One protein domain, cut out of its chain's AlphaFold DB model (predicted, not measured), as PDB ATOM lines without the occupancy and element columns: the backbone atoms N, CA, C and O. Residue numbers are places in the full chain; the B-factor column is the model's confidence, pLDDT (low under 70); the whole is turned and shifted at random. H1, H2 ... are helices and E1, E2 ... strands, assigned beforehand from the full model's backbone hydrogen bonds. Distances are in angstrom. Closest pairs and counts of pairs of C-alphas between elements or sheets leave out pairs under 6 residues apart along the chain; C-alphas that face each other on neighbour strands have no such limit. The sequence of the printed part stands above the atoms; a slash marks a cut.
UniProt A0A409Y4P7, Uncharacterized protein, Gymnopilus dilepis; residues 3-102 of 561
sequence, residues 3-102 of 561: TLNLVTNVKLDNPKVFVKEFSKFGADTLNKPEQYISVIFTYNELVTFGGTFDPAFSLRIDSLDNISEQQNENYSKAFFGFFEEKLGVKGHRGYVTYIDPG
ATOM      1  N   THR A   3     -28.710  -0.786 -45.373       96.00
ATOM      2  CA  THR A   3     -29.359  -0.980 -44.065       96.00
ATOM      3  C   THR A   3     -29.011  -2.365 -43.540       96.00
ATOM      4  O   THR A   3     -29.259  -3.355 -44.224       96.00
ATOM      5  N   LEU A   4     -28.440  -2.434 -42.336       98.00
ATOM      6  CA  LEU A   4     -28.088  -3.668 -41.637       98.00
ATOM      7  C   LEU A   4     -29.106  -3.917 -40.529       98.00
ATOM      8  O   LEU A   4     -29.079  -3.245 -39.500       98.00
ATOM      9  N   ASN A   5     -30.012  -4.866 -40.733       98.06
ATOM     10  CA  ASN A   5     -31.040  -5.217 -39.763       98.06
ATOM     11  C   ASN A   5     -30.718  -6.560 -39.105       98.06
ATOM     12  O   ASN A   5     -30.877  -7.613 -39.723       98.06
ATOM     13  N   LEU A   6     -30.237  -6.500 -37.865       98.25
ATOM     14  CA  LEU A   6     -29.824  -7.643 -37.066       98.25
ATOM     15  C   LEU A   6     -30.865  -7.959 -35.989       98.25
ATOM     16  O   LEU A   6     -31.159  -7.126 -35.129       98.25
ATOM     17  N   VAL A   7     -31.342  -9.200 -35.985       98.38
ATOM     18  CA  VAL A   7     -32.173  -9.778 -34.923       98.38
ATOM     19  C   VAL A   7     -31.399 -10.911 -34.252       98.38
ATOM     20  O   VAL A   7     -30.912 -11.808 -34.938       98.38
ATOM     21  N   THR A   8     -31.271 -10.898 -32.924       98.25
ATOM     22  CA  THR A   8     -30.536 -11.937 -32.176       98.25
ATOM     23  C   THR A   8     -31.108 -12.166 -30.775       98.25
ATOM     24  O   THR A   8     -31.658 -11.248 -30.167       98.25
ATOM     25  N   ASN A   9     -30.956 -13.384 -30.246       97.50
ATOM     26  CA  ASN A   9     -31.242 -13.721 -28.843       97.50
ATOM     27  C   ASN A   9     -30.057 -13.457 -27.897       97.50
ATOM     28  O   ASN A   9     -30.164 -13.720 -26.698       97.50
ATOM     29  N   VAL A  10     -28.938 -12.922 -28.395       97.25
ATOM     30  CA  VAL A  10     -27.794 -12.544 -27.559       97.25
ATOM     31  C   VAL A  10     -28.056 -11.187 -26.916       97.25
ATOM     32  O   VAL A  10     -28.172 -10.162 -27.592       97.25
ATOM     33  N   LYS A  11     -28.156 -11.177 -25.585       96.12
ATOM     34  CA  LYS A  11     -28.311  -9.947 -24.807       96.12
ATOM     35  C   LYS A  11     -26.949  -9.279 -24.636       96.12
ATOM     36  O   LYS A  11     -26.011  -9.909 -24.163       96.12
ATOM     37  N   LEU A  12     -26.859  -8.004 -25.002       95.44
ATOM     38  CA  LEU A  12     -25.649  -7.195 -24.858       95.44
ATOM     39  C   LEU A  12     -25.797  -6.204 -23.706       95.44
ATOM     40  O   LEU A  12     -26.839  -5.560 -23.582       95.44
ATOM     41  N   ASP A  13     -24.729  -6.016 -22.932       93.00
ATOM     42  CA  ASP A  13     -24.699  -5.030 -21.842       93.00
ATOM     43  C   ASP A  13     -24.726  -3.589 -22.371       93.00
ATOM     44  O   ASP A  13     -25.374  -2.716 -21.795       93.00
ATOM     45  N   ASN A  14     -24.054  -3.331 -23.502       93.88
ATOM     46  CA  ASN A  14     -24.022  -2.011 -24.131       93.88
ATOM     47  C   ASN A  14     -24.277  -2.069 -25.652       93.88
ATOM     48  O   ASN A  14     -23.344  -1.945 -26.454       93.88
ATOM     49  N   PRO A  15     -25.549  -2.202 -26.077       94.44
ATOM     50  CA  PRO A  15     -25.913  -2.302 -27.491       94.44
ATOM     51  C   PRO A  15     -25.468  -1.098 -28.332       94.44
ATOM     52  O   PRO A  15     -25.180  -1.243 -29.514       94.44
ATOM     53  N   LYS A  16     -25.372   0.102 -27.739       95.75
ATOM     54  CA  LYS A  16     -24.982   1.322 -28.469       95.75
ATOM     55  C   LYS A  16     -23.529   1.287 -28.939       95.75
ATOM     56  O   LYS A  16     -23.239   1.790 -30.022       95.75
ATOM     57  N   VAL A  17     -22.625   0.726 -28.135       96.62
ATOM     58  CA  VAL A  17     -21.211   0.571 -28.515       96.62
ATOM     59  C   VAL A  17     -21.091  -0.441 -29.649       96.62
ATOM     60  O   VAL A  17     -20.476  -0.135 -30.668       96.62
ATOM     61  N   PHE A  18     -21.773  -1.579 -29.517       97.12
ATOM     62  CA  PHE A  18     -21.816  -2.607 -30.553       97.12
ATOM     63  C   PHE A  18     -22.367  -2.074 -31.881       97.12
ATOM     64  O   PHE A  18     -21.745  -2.264 -32.917       97.12
ATOM     65  N   VAL A  19     -23.493  -1.354 -31.869       97.06
ATOM     66  CA  VAL A  19     -24.117  -0.818 -33.093       97.06
ATOM     67  C   VAL A  19     -23.209   0.185 -33.816       97.06
ATOM     68  O   VAL A  19     -23.174   0.192 -35.045       97.06
ATOM     69  N   LYS A  20     -22.433   1.000 -33.085       97.06
ATOM     70  CA  LYS A  20     -21.434   1.901 -33.692       97.06
ATOM     71  C   LYS A  20     -20.280   1.134 -34.332       97.06
ATOM     72  O   LYS A  20     -19.883   1.447 -35.448       97.06
ATOM     73  N   GLU A  21     -19.759   0.127 -33.641       97.38
ATOM     74  CA  GLU A  21     -18.709  -0.729 -34.192       97.38
ATOM     75  C   GLU A  21     -19.211  -1.498 -35.425       97.38
ATOM     76  O   GLU A  21     -18.525  -1.558 -36.442       97.38
ATOM     77  N   PHE A  22     -20.443  -2.002 -35.369       97.94
ATOM     78  CA  PHE A  22     -21.083  -2.722 -36.462       97.94
ATOM     79  C   PHE A  22     -21.365  -1.824 -37.676       97.94
ATOM     80  O   PHE A  22     -21.197  -2.270 -38.808       97.94
ATOM     81  N   SER A  23     -21.719  -0.550 -37.464       97.88
ATOM     82  CA  SER A  23     -21.837   0.459 -38.528       97.88
ATOM     83  C   SER A  23     -20.526   0.605 -39.301       97.88
ATOM     84  O   SER A  23     -20.504   0.439 -40.522       97.88
ATOM     85  N   LYS A  24     -19.418   0.821 -38.583       97.69
ATOM     86  CA  LYS A  24     -18.088   0.963 -39.184       97.69
ATOM     87  C   LYS A  24     -17.634  -0.315 -39.891       97.69
ATOM     88  O   LYS A  24     -17.231  -0.268 -41.047       97.69
ATOM     89  N   PHE A  25     -17.781  -1.466 -39.234       98.00
ATOM     90  CA  PHE A  25     -17.461  -2.764 -39.829       98.00
ATOM     91  C   PHE A  25     -18.274  -3.027 -41.104       98.00
ATOM     92  O   PHE A  25     -17.742  -3.500 -42.109       98.00
ATOM     93  N   GLY A  26     -19.565  -2.692 -41.083       97.31
ATOM     94  CA  GLY A  26     -20.447  -2.784 -42.238       97.31
ATOM     95  C   GLY A  26     -20.025  -1.873 -43.390       97.31
ATOM     96  O   GLY A  26     -20.131  -2.280 -44.547       97.31
ATOM     97  N   ALA A  27     -19.511  -0.677 -43.092       96.44
ATOM     98  CA  ALA A  27     -18.983   0.261 -44.084       96.44
ATOM     99  C   ALA A  27     -17.782  -0.306 -44.821       96.44
ATOM    100  O   ALA A  27     -17.784  -0.357 -46.056       96.44
ATOM    101  N   ASP A  28     -16.819  -0.800 -44.052       96.44
ATOM    102  CA  ASP A  28     -15.594  -1.388 -44.578       96.44
ATOM    103  C   ASP A  28     -15.912  -2.659 -45.381       96.44
ATOM    104  O   ASP A  28     -15.451  -2.821 -46.511       96.44
ATOM    105  N   THR A  29     -16.783  -3.524 -44.850       97.00
ATOM    106  CA  THR A  29     -17.164  -4.795 -45.488       97.00
ATOM    107  C   THR A  29     -17.931  -4.583 -46.792       97.00
ATOM    108  O   THR A  29     -17.646  -5.244 -47.789       97.00
ATOM    109  N   LEU A  30     -18.899  -3.661 -46.818       95.25
ATOM    110  CA  LEU A  30     -19.730  -3.405 -48.002       95.25
ATOM    111  C   LEU A  30     -19.092  -2.423 -48.994       95.25
ATOM    112  O   LEU A  30     -19.663  -2.196 -50.066       95.25
ATOM    113  N   ASN A  31     -17.936  -1.845 -48.653       93.06
ATOM    114  CA  ASN A  31     -17.262  -0.791 -49.408       93.06
ATOM    115  C   ASN A  31     -18.202   0.397 -49.709       93.06
ATOM    116  O   ASN A  31     -18.374   0.826 -50.857       93.06
ATOM    117  N   LYS A  32     -18.881   0.897 -48.668       89.12
ATOM    118  CA  LYS A  32     -19.796   2.049 -48.742       89.12
ATOM    119  C   LYS A  32     -19.420   3.075 -47.665       89.12
ATOM    120  O   LYS A  32     -19.075   2.671 -46.562       89.12
ATOM    121  N   PRO A  33     -19.546   4.389 -47.931       88.06
ATOM    122  CA  PRO A  33     -19.298   5.408 -46.912       88.06
ATOM    123  C   PRO A  33     -20.197   5.215 -45.684       88.06
ATOM    124  O   PRO A  33     -21.412   5.061 -45.840       88.06
ATOM    125  N   GLU A  34     -19.613   5.294 -44.485       89.44
ATOM    126  CA  GLU A  34     -20.325   5.063 -43.217       89.44
ATOM    127  C   GLU A  34     -21.538   5.991 -43.040       89.44
ATOM    128  O   GLU A  34     -22.585   5.559 -42.571       89.44
ATOM    129  N   GLN A  35     -21.453   7.239 -43.519       88.19
ATOM    130  CA  GLN A  35     -22.552   8.216 -43.457       88.19
ATOM    131  C   GLN A  35     -23.867   7.746 -44.108       88.19
ATOM    132  O   GLN A  35     -24.914   8.345 -43.880       88.19
ATOM    133  N   TYR A  36     -23.824   6.709 -44.951       84.88
ATOM    134  CA  TYR A  36     -25.000   6.149 -45.616       84.88
ATOM    135  C   TYR A  36     -25.493   4.839 -45.000       84.88
ATOM    136  O   TYR A  36     -26.394   4.223 -45.579       84.88
ATOM    137  N   ILE A  37     -24.893   4.387 -43.900       91.56
ATOM    138  CA  ILE A  37     -25.222   3.121 -43.248       91.56
ATOM    139  C   ILE A  37     -26.233   3.356 -42.146       91.56
ATOM    140  O   ILE A  37     -26.050   4.196 -41.270       91.56
ATOM    141  N   SER A  38     -27.301   2.570 -42.186       94.38
ATOM    142  CA  SER A  38     -28.240   2.459 -41.081       94.38
ATOM    143  C   SER A  38     -28.095   1.086 -40.444       94.38
ATOM    144  O   SER A  38     -28.054   0.078 -41.148       94.38
ATOM    145  N   VAL A  39     -28.017   1.039 -39.117       97.44
ATOM    146  CA  VAL A  39     -27.969  -0.209 -38.357       97.44
ATOM    147  C   VAL A  39     -29.190  -0.285 -37.456       97.44
ATOM    148  O   VAL A  39     -29.455   0.620 -36.665       97.44
ATOM    149  N   ILE A  40     -29.911  -1.394 -37.560       97.56
ATOM    150  CA  ILE A  40     -31.059  -1.736 -36.732       97.56
ATOM    151  C   ILE A  40     -30.673  -2.985 -35.948       97.56
ATOM    152  O   ILE A  40     -30.344  -4.014 -36.532       97.56
ATOM    153  N   PHE A  41     -30.697  -2.890 -34.622       97.75
ATOM    154  CA  PHE A  41     -30.420  -4.006 -33.724       97.75
ATOM    155  C   PHE A  41     -31.669  -4.333 -32.912       97.75
ATOM    156  O   PHE A  41     -32.199  -3.465 -32.214       97.75
ATOM    157  N   THR A  42     -32.106  -5.587 -32.973       98.12
ATOM    158  CA  THR A  42     -33.259  -6.096 -32.231       98.12
ATOM    159  C   THR A  42     -32.830  -7.276 -31.367       98.12
ATOM    160  O   THR A  42     -32.527  -8.355 -31.878       98.12
ATOM    161  N   TYR A  43     -32.845  -7.084 -30.048       97.62
ATOM    162  CA  TYR A  43     -32.779  -8.199 -29.109       97.62
ATOM    163  C   TYR A  43     -34.143  -8.887 -29.045       97.62
ATOM    164  O   TYR A  43     -35.157  -8.235 -28.792       97.62
ATOM    165  N   ASN A  44     -34.163 -10.196 -29.265       96.81
ATOM    166  CA  ASN A  44     -35.353 -11.024 -29.147       96.81
ATOM    167  C   ASN A  44     -34.973 -12.385 -28.556       96.81
ATOM    168  O   ASN A  44     -34.353 -13.210 -29.225       96.81
ATOM    169  N   GLU A  45     -35.373 -12.631 -27.309       95.62
ATOM    170  CA  GLU A  45     -35.101 -13.884 -26.592       95.62
ATOM    171  C   GLU A  45     -35.727 -15.122 -27.257       95.62
ATOM    172  O   GLU A  45     -35.278 -16.240 -27.023       95.62
ATOM    173  N   LEU A  46     -36.722 -14.930 -28.129       96.62
ATOM    174  CA  LEU A  46     -37.471 -16.002 -28.787       96.62
ATOM    175  C   LEU A  46     -36.883 -16.434 -30.139       96.62
ATOM    176  O   LEU A  46     -37.517 -17.192 -30.873       96.62
ATOM    177  N   VAL A  47     -35.683 -15.971 -30.500       95.75
ATOM    178  CA  VAL A  47     -34.994 -16.485 -31.691       95.75
ATOM    179  C   VAL A  47     -34.541 -17.922 -31.422       95.75
ATOM    180  O   VAL A  47     -33.723 -18.172 -30.539       95.75
ATOM    181  N   THR A  48     -35.050 -18.861 -32.222       96.12
ATOM    182  CA  THR A  48     -34.600 -20.260 -32.241       96.12
ATOM    183  C   THR A  48     -33.910 -20.581 -33.553       96.12
ATOM    184  O   THR A  48     -34.374 -20.151 -34.611       96.12
ATOM    185  N   PHE A  49     -32.877 -21.417 -33.513       95.44
ATOM    186  CA  PHE A  49     -32.253 -21.973 -34.712       95.44
ATOM    187  C   PHE A  49     -32.034 -23.472 -34.518       95.44
ATOM    188  O   PHE A  49     -31.500 -23.899 -33.492       95.44
ATOM    189  N   GLY A  50     -32.497 -24.284 -35.473       93.81
ATOM    190  CA  GLY A  50     -32.457 -25.745 -35.344       93.81
ATOM    191  C   GLY A  50     -33.242 -26.281 -34.138       93.81
ATOM    192  O   GLY A  50     -32.869 -27.307 -33.583       93.81
ATOM    193  N   GLY A  51     -34.287 -25.570 -33.694       93.94
ATOM    194  CA  GLY A  51     -35.118 -25.968 -32.552       93.94
ATOM    195  C   GLY A  51     -34.528 -25.671 -31.168       93.94
ATOM    196  O   GLY A  51     -35.155 -26.022 -30.173       93.94
ATOM    197  N   THR A  52     -33.364 -25.014 -31.074       95.81
ATOM    198  CA  THR A  52     -32.751 -24.620 -29.792       95.81
ATOM    199  C   THR A  52     -32.659 -23.102 -29.642       95.81
ATOM    200  O   THR A  52     -32.565 -22.373 -30.636       95.81
ATOM    201  N   PHE A  53     -32.640 -22.635 -28.390       96.25
ATOM    202  CA  PHE A  53     -32.452 -21.227 -28.010       96.25
ATOM    203  C   PHE A  53     -30.976 -20.856 -27.773       96.25
ATOM    204  O   PHE A  53     -30.694 -19.790 -27.232       96.25
ATOM    205  N   ASP A  54     -30.021 -21.704 -28.174       96.56
ATOM    206  CA  ASP A  54     -28.599 -21.331 -28.131       96.56
ATOM    207  C   ASP A  54     -28.356 -20.080 -29.000       96.56
ATOM    208  O   ASP A  54     -29.122 -19.864 -29.955       96.56
ATOM    209  N   PRO A  55     -27.292 -19.289 -28.734       97.81
ATOM    210  CA  PRO A  55     -26.992 -18.054 -29.455       97.81
ATOM    211  C   PRO A  55     -27.175 -18.184 -30.970       97.81
ATOM    212  O   PRO A  55     -26.624 -19.095 -31.598       97.81
ATOM    213  N   ALA A  56     -27.995 -17.306 -31.539       98.06
ATOM    214  CA  ALA A  56     -28.374 -17.313 -32.945       98.06
ATOM    215  C   ALA A  56     -28.681 -15.896 -33.451       98.06
ATOM    216  O   ALA A  56     -28.983 -14.986 -32.669       98.06
ATOM    217  N   PHE A  57     -28.631 -15.703 -34.771       97.81
ATOM    218  CA  PHE A  57     -28.986 -14.424 -35.387       97.81
ATOM    219  C   PHE A  57     -29.691 -14.568 -36.742       97.81
ATOM    220  O   PHE A  57     -29.580 -15.578 -37.436       97.81
ATOM    221  N   SER A  58     -30.381 -13.506 -37.147       97.56
ATOM    222  CA  SER A  58     -30.839 -13.275 -38.514       97.56
ATOM    223  C   SER A  58     -30.431 -11.864 -38.924       97.56
ATOM    224  O   SER A  58     -30.774 -10.899 -38.239       97.56
ATOM    225  N   LEU A  59     -29.659 -11.747 -40.004       98.19
ATOM    226  CA  LEU A  59     -29.217 -10.469 -40.556       98.19
ATOM    227  C   LEU A  59     -29.854 -10.264 -41.929       98.19
ATOM    228  O   LEU A  59     -29.732 -11.109 -42.811       98.19
ATOM    229  N   ARG A  60     -30.472  -9.107 -42.140       98.12
ATOM    230  CA  ARG A  60     -30.882  -8.631 -43.462       98.12
ATOM    231  C   ARG A  60     -30.049  -7.416 -43.847       98.12
ATOM    232  O   ARG A  60     -29.935  -6.475 -43.064       98.12
ATOM    233  N   ILE A  61     -29.492  -7.444 -45.051       97.81
ATOM    234  CA  ILE A  61     -28.715  -6.363 -45.647       97.81
ATOM    235  C   ILE A  61     -29.447  -5.882 -46.895       97.81
ATOM    236  O   ILE A  61     -29.442  -6.560 -47.921       97.81
ATOM    237  N   ASP A  62     -30.056  -4.704 -46.810       95.62
ATOM    238  CA  ASP A  62     -30.613  -4.013 -47.973       95.62
ATOM    239  C   ASP A  62     -29.555  -3.045 -48.509       95.62
ATOM    240  O   ASP A  62     -29.213  -2.097 -47.806       95.62
ATOM    241  N   SER A  63     -29.006  -3.257 -49.709       93.06
ATOM    242  CA  SER A  63     -27.937  -2.410 -50.260       93.06
ATOM    243  C   SER A  63     -28.009  -2.270 -51.780       93.06
ATOM    244  O   SER A  63     -28.228  -3.238 -52.496       93.06
ATOM    245  N   LEU A  64     -27.795  -1.044 -52.270       87.25
ATOM    246  CA  LEU A  64     -27.863  -0.705 -53.695       87.25
ATOM    247  C   LEU A  64     -26.543  -0.974 -54.439       87.25
ATOM    248  O   LEU A  64     -25.480  -0.469 -54.043       87.25
ATOM    249  N   ASP A  65     -26.654  -1.652 -55.584       84.62
ATOM    250  CA  ASP A  65     -25.634  -1.834 -56.628       84.62
ATOM    251  C   ASP A  65     -24.353  -2.570 -56.192       84.62
ATOM    252  O   ASP A  65     -23.305  -2.429 -56.825       84.62
ATOM    253  N   ASN A  66     -24.386  -3.309 -55.084       89.81
ATOM    254  CA  ASN A  66     -23.241  -4.093 -54.600       89.81
ATOM    255  C   ASN A  66     -23.647  -5.442 -53.994       89.81
ATOM    256  O   ASN A  66     -22.944  -5.953 -53.129       89.81
ATOM    257  N   ILE A  67     -24.781  -6.000 -54.420       93.00
ATOM    258  CA  ILE A  67     -25.217  -7.348 -54.051       93.00
ATOM    259  C   ILE A  67     -25.057  -8.256 -55.270       93.00
ATOM    260  O   ILE A  67     -25.648  -8.018 -56.322       93.00
ATOM    261  N   SER A  68     -24.256  -9.305 -55.130       91.81
ATOM    262  CA  SER A  68     -24.037 -10.339 -56.146       91.81
ATOM    263  C   SER A  68     -23.597 -11.630 -55.466       91.81
ATOM    264  O   SER A  68     -23.088 -11.581 -54.352       91.81
ATOM    265  N   GLU A  69     -23.760 -12.781 -56.116       90.44
ATOM    266  CA  GLU A  69     -23.386 -14.086 -55.547       90.44
ATOM    267  C   GLU A  69     -21.945 -14.094 -55.002       90.44
ATOM    268  O   GLU A  69     -21.727 -14.364 -53.824       90.44
ATOM    269  N   GLN A  70     -20.985 -13.647 -55.816       90.75
ATOM    270  CA  GLN A  70     -19.571 -13.579 -55.440       90.75
ATOM    271  C   GLN A  70     -19.298 -12.619 -54.270       90.75
ATOM    272  O   GLN A  70     -18.475 -12.902 -53.398       90.75
ATOM    273  N   GLN A  71     -19.955 -11.456 -54.233       92.31
ATOM    274  CA  GLN A  71     -19.783 -10.506 -53.131       92.31
ATOM    275  C   GLN A  71     -20.430 -11.020 -51.844       92.31
ATOM    276  O   GLN A  71     -19.839 -10.894 -50.773       92.31
ATOM    277  N   ASN A  72     -21.596 -11.654 -51.954       95.44
ATOM    278  CA  ASN A  72     -22.350 -12.185 -50.827       95.44
ATOM    279  C   ASN A  72     -21.574 -13.282 -50.089       95.44
ATOM    280  O   ASN A  72     -21.655 -13.345 -48.864       95.44
ATOM    281  N   GLU A  73     -20.793 -14.113 -50.786       94.38
ATOM    282  CA  GLU A  73     -19.897 -15.085 -50.142       94.38
ATOM    283  C   GLU A  73     -18.840 -14.394 -49.266       94.38
ATOM    284  O   GLU A  73     -18.677 -14.736 -48.090       94.38
ATOM    285  N   ASN A  74     -18.175 -13.368 -49.806       93.88
ATOM    286  CA  ASN A  74     -17.158 -12.598 -49.084       93.88
ATOM    287  C   ASN A  74     -17.752 -11.853 -47.884       93.88
ATOM    288  O   ASN A  74     -17.203 -11.905 -46.781       93.88
ATOM    289  N   TYR A  75     -18.899 -11.202 -48.084       97.38
ATOM    290  CA  TYR A  75     -19.625 -10.506 -47.027       97.38
ATOM    291  C   TYR A  75     -20.054 -11.470 -45.931       97.38
ATOM    292  O   TYR A  75     -19.834 -11.191 -44.755       97.38
ATOM    293  N   SER A  76     -20.597 -12.631 -46.297       96.69
ATOM    294  CA  SER A  76     -21.066 -13.614 -45.320       96.69
ATOM    295  C   SER A  76     -19.907 -14.077 -44.453       96.69
ATOM    296  O   SER A  76     -20.013 -14.027 -43.231       96.69
ATOM    297  N   LYS A  77     -18.764 -14.428 -45.052       95.88
ATOM    298  CA  LYS A  77     -17.567 -14.819 -44.298       95.88
ATOM    299  C   LYS A  77     -17.142 -13.748 -43.284       95.88
ATOM    300  O   LYS A  77     -16.836 -14.087 -42.144       95.88
ATOM    301  N   ALA A  78     -17.155 -12.476 -43.682       97.12
ATOM    302  CA  ALA A  78     -16.813 -11.358 -42.806       97.12
ATOM    303  C   ALA A  78     -17.833 -11.177 -41.665       97.12
ATOM    304  O   ALA A  78     -17.443 -11.120 -40.500       97.12
ATOM    305  N   PHE A  79     -19.134 -11.147 -41.971       97.44
ATOM    306  CA  PHE A  79     -20.188 -10.953 -40.968       97.44
ATOM    307  C   PHE A  79     -20.297 -12.120 -39.982       97.44
ATOM    308  O   PHE A  79     -20.455 -11.884 -38.786       97.44
ATOM    309  N   PHE A  80     -20.166 -13.367 -40.443       97.19
ATOM    310  CA  PHE A  80     -20.139 -14.524 -39.546       97.19
ATOM    311  C   PHE A  80     -18.934 -14.473 -38.600       97.19
ATOM    312  O   PHE A  80     -19.115 -14.694 -37.407       97.19
ATOM    313  N   GLY A  81     -17.745 -14.107 -39.094       96.62
ATOM    314  CA  GLY A  81     -16.567 -13.921 -38.239       96.62
ATOM    315  C   GLY A  81     -16.764 -12.813 -37.198       96.62
ATOM    316  O   GLY A  81     -16.480 -13.011 -36.020       96.62
ATOM    317  N   PHE A  82     -17.334 -11.677 -37.607       97.25
ATOM    318  CA  PHE A  82     -17.640 -10.568 -36.701       97.25
ATOM    319  C   PHE A  82     -18.644 -10.962 -35.606       97.25
ATOM    320  O   PHE A  82     -18.456 -10.616 -34.441       97.25
ATOM    321  N   PHE A  83     -19.704 -11.706 -35.936       97.06
ATOM    322  CA  PHE A  83     -20.683 -12.145 -34.935       97.06
ATOM    323  C   PHE A  83     -20.186 -13.287 -34.051       97.06
ATOM    324  O   PHE A  83     -20.589 -13.364 -32.891       97.06
ATOM    325  N   GLU A  84     -19.297 -14.142 -34.547       96.12
ATOM    326  CA  GLU A  84     -18.620 -15.124 -33.703       96.12
ATOM    327  C   GLU A  84     -17.743 -14.421 -32.657       96.12
ATOM    328  O   GLU A  84     -17.851 -14.728 -31.471       96.12
ATOM    329  N   GLU A  85     -16.973 -13.406 -33.061       96.19
ATOM    330  CA  GLU A  85     -16.137 -12.609 -32.153       96.19
ATOM    331  C   GLU A  85     -16.967 -11.797 -31.146       96.19
ATOM    332  O   GLU A  85     -16.675 -11.797 -29.950       96.19
ATOM    333  N   LYS A  86     -18.000 -11.084 -31.613       95.62
ATOM    334  CA  LYS A  86     -18.719 -10.090 -30.797       95.62
ATOM    335  C   LYS A  86     -19.915 -10.640 -30.035       95.62
ATOM    336  O   LYS A  86     -20.259 -10.096 -28.989       95.62
ATOM    337  N   LEU A  87     -20.577 -11.667 -30.567       95.00
ATOM    338  CA  LEU A  87     -21.807 -12.231 -29.999       95.00
ATOM    339  C   LEU A  87     -21.626 -13.677 -29.516       95.00
ATOM    340  O   LEU A  87     -22.535 -14.217 -28.888       95.00
ATOM    341  N   GLY A  88     -20.497 -14.328 -29.822       94.31
ATOM    342  CA  GLY A  88     -20.284 -15.743 -29.510       94.31
ATOM    343  C   GLY A  88     -21.205 -16.688 -30.292       94.31
ATOM    344  O   GLY A  88     -21.403 -17.837 -29.887       94.31
ATOM    345  N   VAL A  89     -21.808 -16.221 -31.391       94.06
ATOM    346  CA  VAL A  89     -22.701 -17.043 -32.215       94.06
ATOM    347  C   VAL A  89     -21.867 -17.890 -33.169       94.06
ATOM    348  O   VAL A  89     -21.157 -17.365 -34.019       94.06
ATOM    349  N   LYS A  90     -21.984 -19.218 -33.062       89.81
ATOM    350  CA  LYS A  90     -21.288 -20.148 -33.962       89.81
ATOM    351  C   LYS A  90     -21.759 -19.956 -35.408       89.81
ATOM    352  O   LYS A  90     -22.960 -19.834 -35.653       89.81
ATOM    353  N   GLY A  91     -20.839 -20.049 -36.370       80.56
ATOM    354  CA  GLY A  91     -21.085 -19.729 -37.787       80.56
ATOM    355  C   GLY A  91     -22.223 -20.481 -38.502       80.56
ATOM    356  O   GLY A  91     -22.650 -20.066 -39.569       80.56
ATOM    357  N   HIS A  92     -22.756 -21.563 -37.933       89.50
ATOM    358  CA  HIS A  92     -23.887 -22.316 -38.498       89.50
ATOM    359  C   HIS A  92     -25.248 -21.943 -37.883       89.50
ATOM    360  O   HIS A  92     -26.244 -22.591 -38.195       89.50
ATOM    361  N   ARG A  93     -25.308 -20.953 -36.981       95.81
ATOM    362  CA  ARG A  93     -26.522 -20.570 -36.232       95.81
ATOM    363  C   ARG A  93     -27.096 -19.219 -36.656       95.81
ATOM    364  O   ARG A  93     -27.561 -18.433 -35.830       95.81
ATOM    365  N   GLY A  94     -27.077 -18.940 -37.950       94.88
ATOM    366  CA  GLY A  94     -27.728 -17.753 -38.477       94.88
ATOM    367  C   GLY A  94     -27.812 -17.742 -39.990       94.88
ATOM    368  O   GLY A  94     -27.193 -18.556 -40.670       94.88
ATOM    369  N   TYR A  95     -28.593 -16.797 -40.502       97.00
ATOM    370  CA  TYR A  95     -28.697 -16.517 -41.929       97.00
ATOM    371  C   TYR A  95     -28.431 -15.040 -42.198       97.00
ATOM    372  O   TYR A  95     -28.823 -14.179 -41.405       97.00
ATOM    373  N   VAL A  96     -27.805 -14.763 -43.344       97.50
ATOM    374  CA  VAL A  96     -27.682 -13.415 -43.905       97.50
ATOM    375  C   VAL A  96     -28.489 -13.354 -45.198       97.50
ATOM    376  O   VAL A  96     -28.272 -14.147 -46.112       97.50
ATOM    377  N   THR A  97     -29.435 -12.427 -45.275       97.88
ATOM    378  CA  THR A  97     -30.241 -12.169 -46.472       97.88
ATOM    379  C   THR A  97     -29.783 -10.870 -47.117       97.88
ATOM    380  O   THR A  97     -29.817  -9.825 -46.473       97.88
ATOM    381  N   TYR A  98     -29.392 -10.928 -48.389       97.38
ATOM    382  CA  TYR A  98     -28.968  -9.762 -49.164       97.38
ATOM    383  C   TYR A  98     -30.059  -9.353 -50.146       97.38
ATOM    384  O   TYR A  98     -30.568 -10.191 -50.890       97.38
ATOM    385  N   ILE A  99     -30.413  -8.072 -50.154       95.31
ATOM    386  CA  ILE A  99     -31.457  -7.524 -51.018       95.31
ATOM    387  C   ILE A  99     -30.922  -6.261 -51.679       95.31
ATOM    388  O   ILE A  99     -30.552  -5.305 -51.002       95.31
ATOM    389  N   ASP A 100     -30.928  -6.243 -53.009       92.06
ATOM    390  CA  ASP A 100     -30.860  -4.993 -53.759       92.06
ATOM    391  C   ASP A 100     -32.297  -4.557 -54.082       92.06
ATOM    392  O   ASP A 100     -32.958  -5.190 -54.911       92.06
ATOM    393  N   PRO A 101     -32.829  -3.513 -53.419       85.19
ATOM    394  CA  PRO A 101     -34.189  -3.056 -53.678       85.19
ATOM    395  C   PRO A 101     -34.330  -2.412 -55.064       85.19
ATOM    396  O   PRO A 101     -35.450  -2.222 -55.536       85.19
ATOM    397  N   GLY A 102     -33.224  -2.074 -55.730       80.19
ATOM    398  CA  GLY A 102     -33.199  -1.295 -56.954       80.19
ATOM    399  C   GLY A 102     -33.441   0.189 -56.681       80.19
ATOM    400  O   GLY A 102     -34.329   0.589 -55.926       80.19
TER     401      GLY A 102
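This is residues 3 to 102 of the 561 residues of an uncharacterized protein of Gymnopilus dilepis (UniProt A0A409Y4P7). A four-stranded sheet has two helices, H1 and H2, covering one face, two layers with no named helix over the other face. The 100 printed residues include E1, H1, E2, E3, H2, E4 in turn; the mixed sheet runs E2 E1 E3 E4. The class is mixed, and the whole compact: radius of gyration of the C-alphas 13.0 A, spans 36 by 28 by 22 A.

E1 (residues 3 to 8), H1 (15 to 30) and E2 (38 to 43) form a strand-helix-strand unit, parallel neighbour strands with a helix between, its crossover right-handed; N 6 and O 40, 2.8 A apart, are within hydrogen-bond range. E3 (57 to 63), H2 (69 to 87) and E4 (94 to 99) form another, also right-handed, with N 61 and O 97 at 2.8 A. E1 and E3 are antiparallel, N 5 and O 60 at 2.8 A. H1 and H2 only just touch, with 3 pairs of C-alphas within 8 A, the closest Thr 29 and Tyr 75, 6.4 A. O i to N i+4 pairs are within range throughout H1 and 14 of 15 in H2.

C-alpha 3 begins E1 at (-29.359, -0.980, -44.065); H2 spans 25.7 A; C-alpha 99 ends E4 at (-31.457, -7.524, -51.018).

The link E2 to E3 is long, the printed part has no cut, and no printed residue is under 70 in pLDDT.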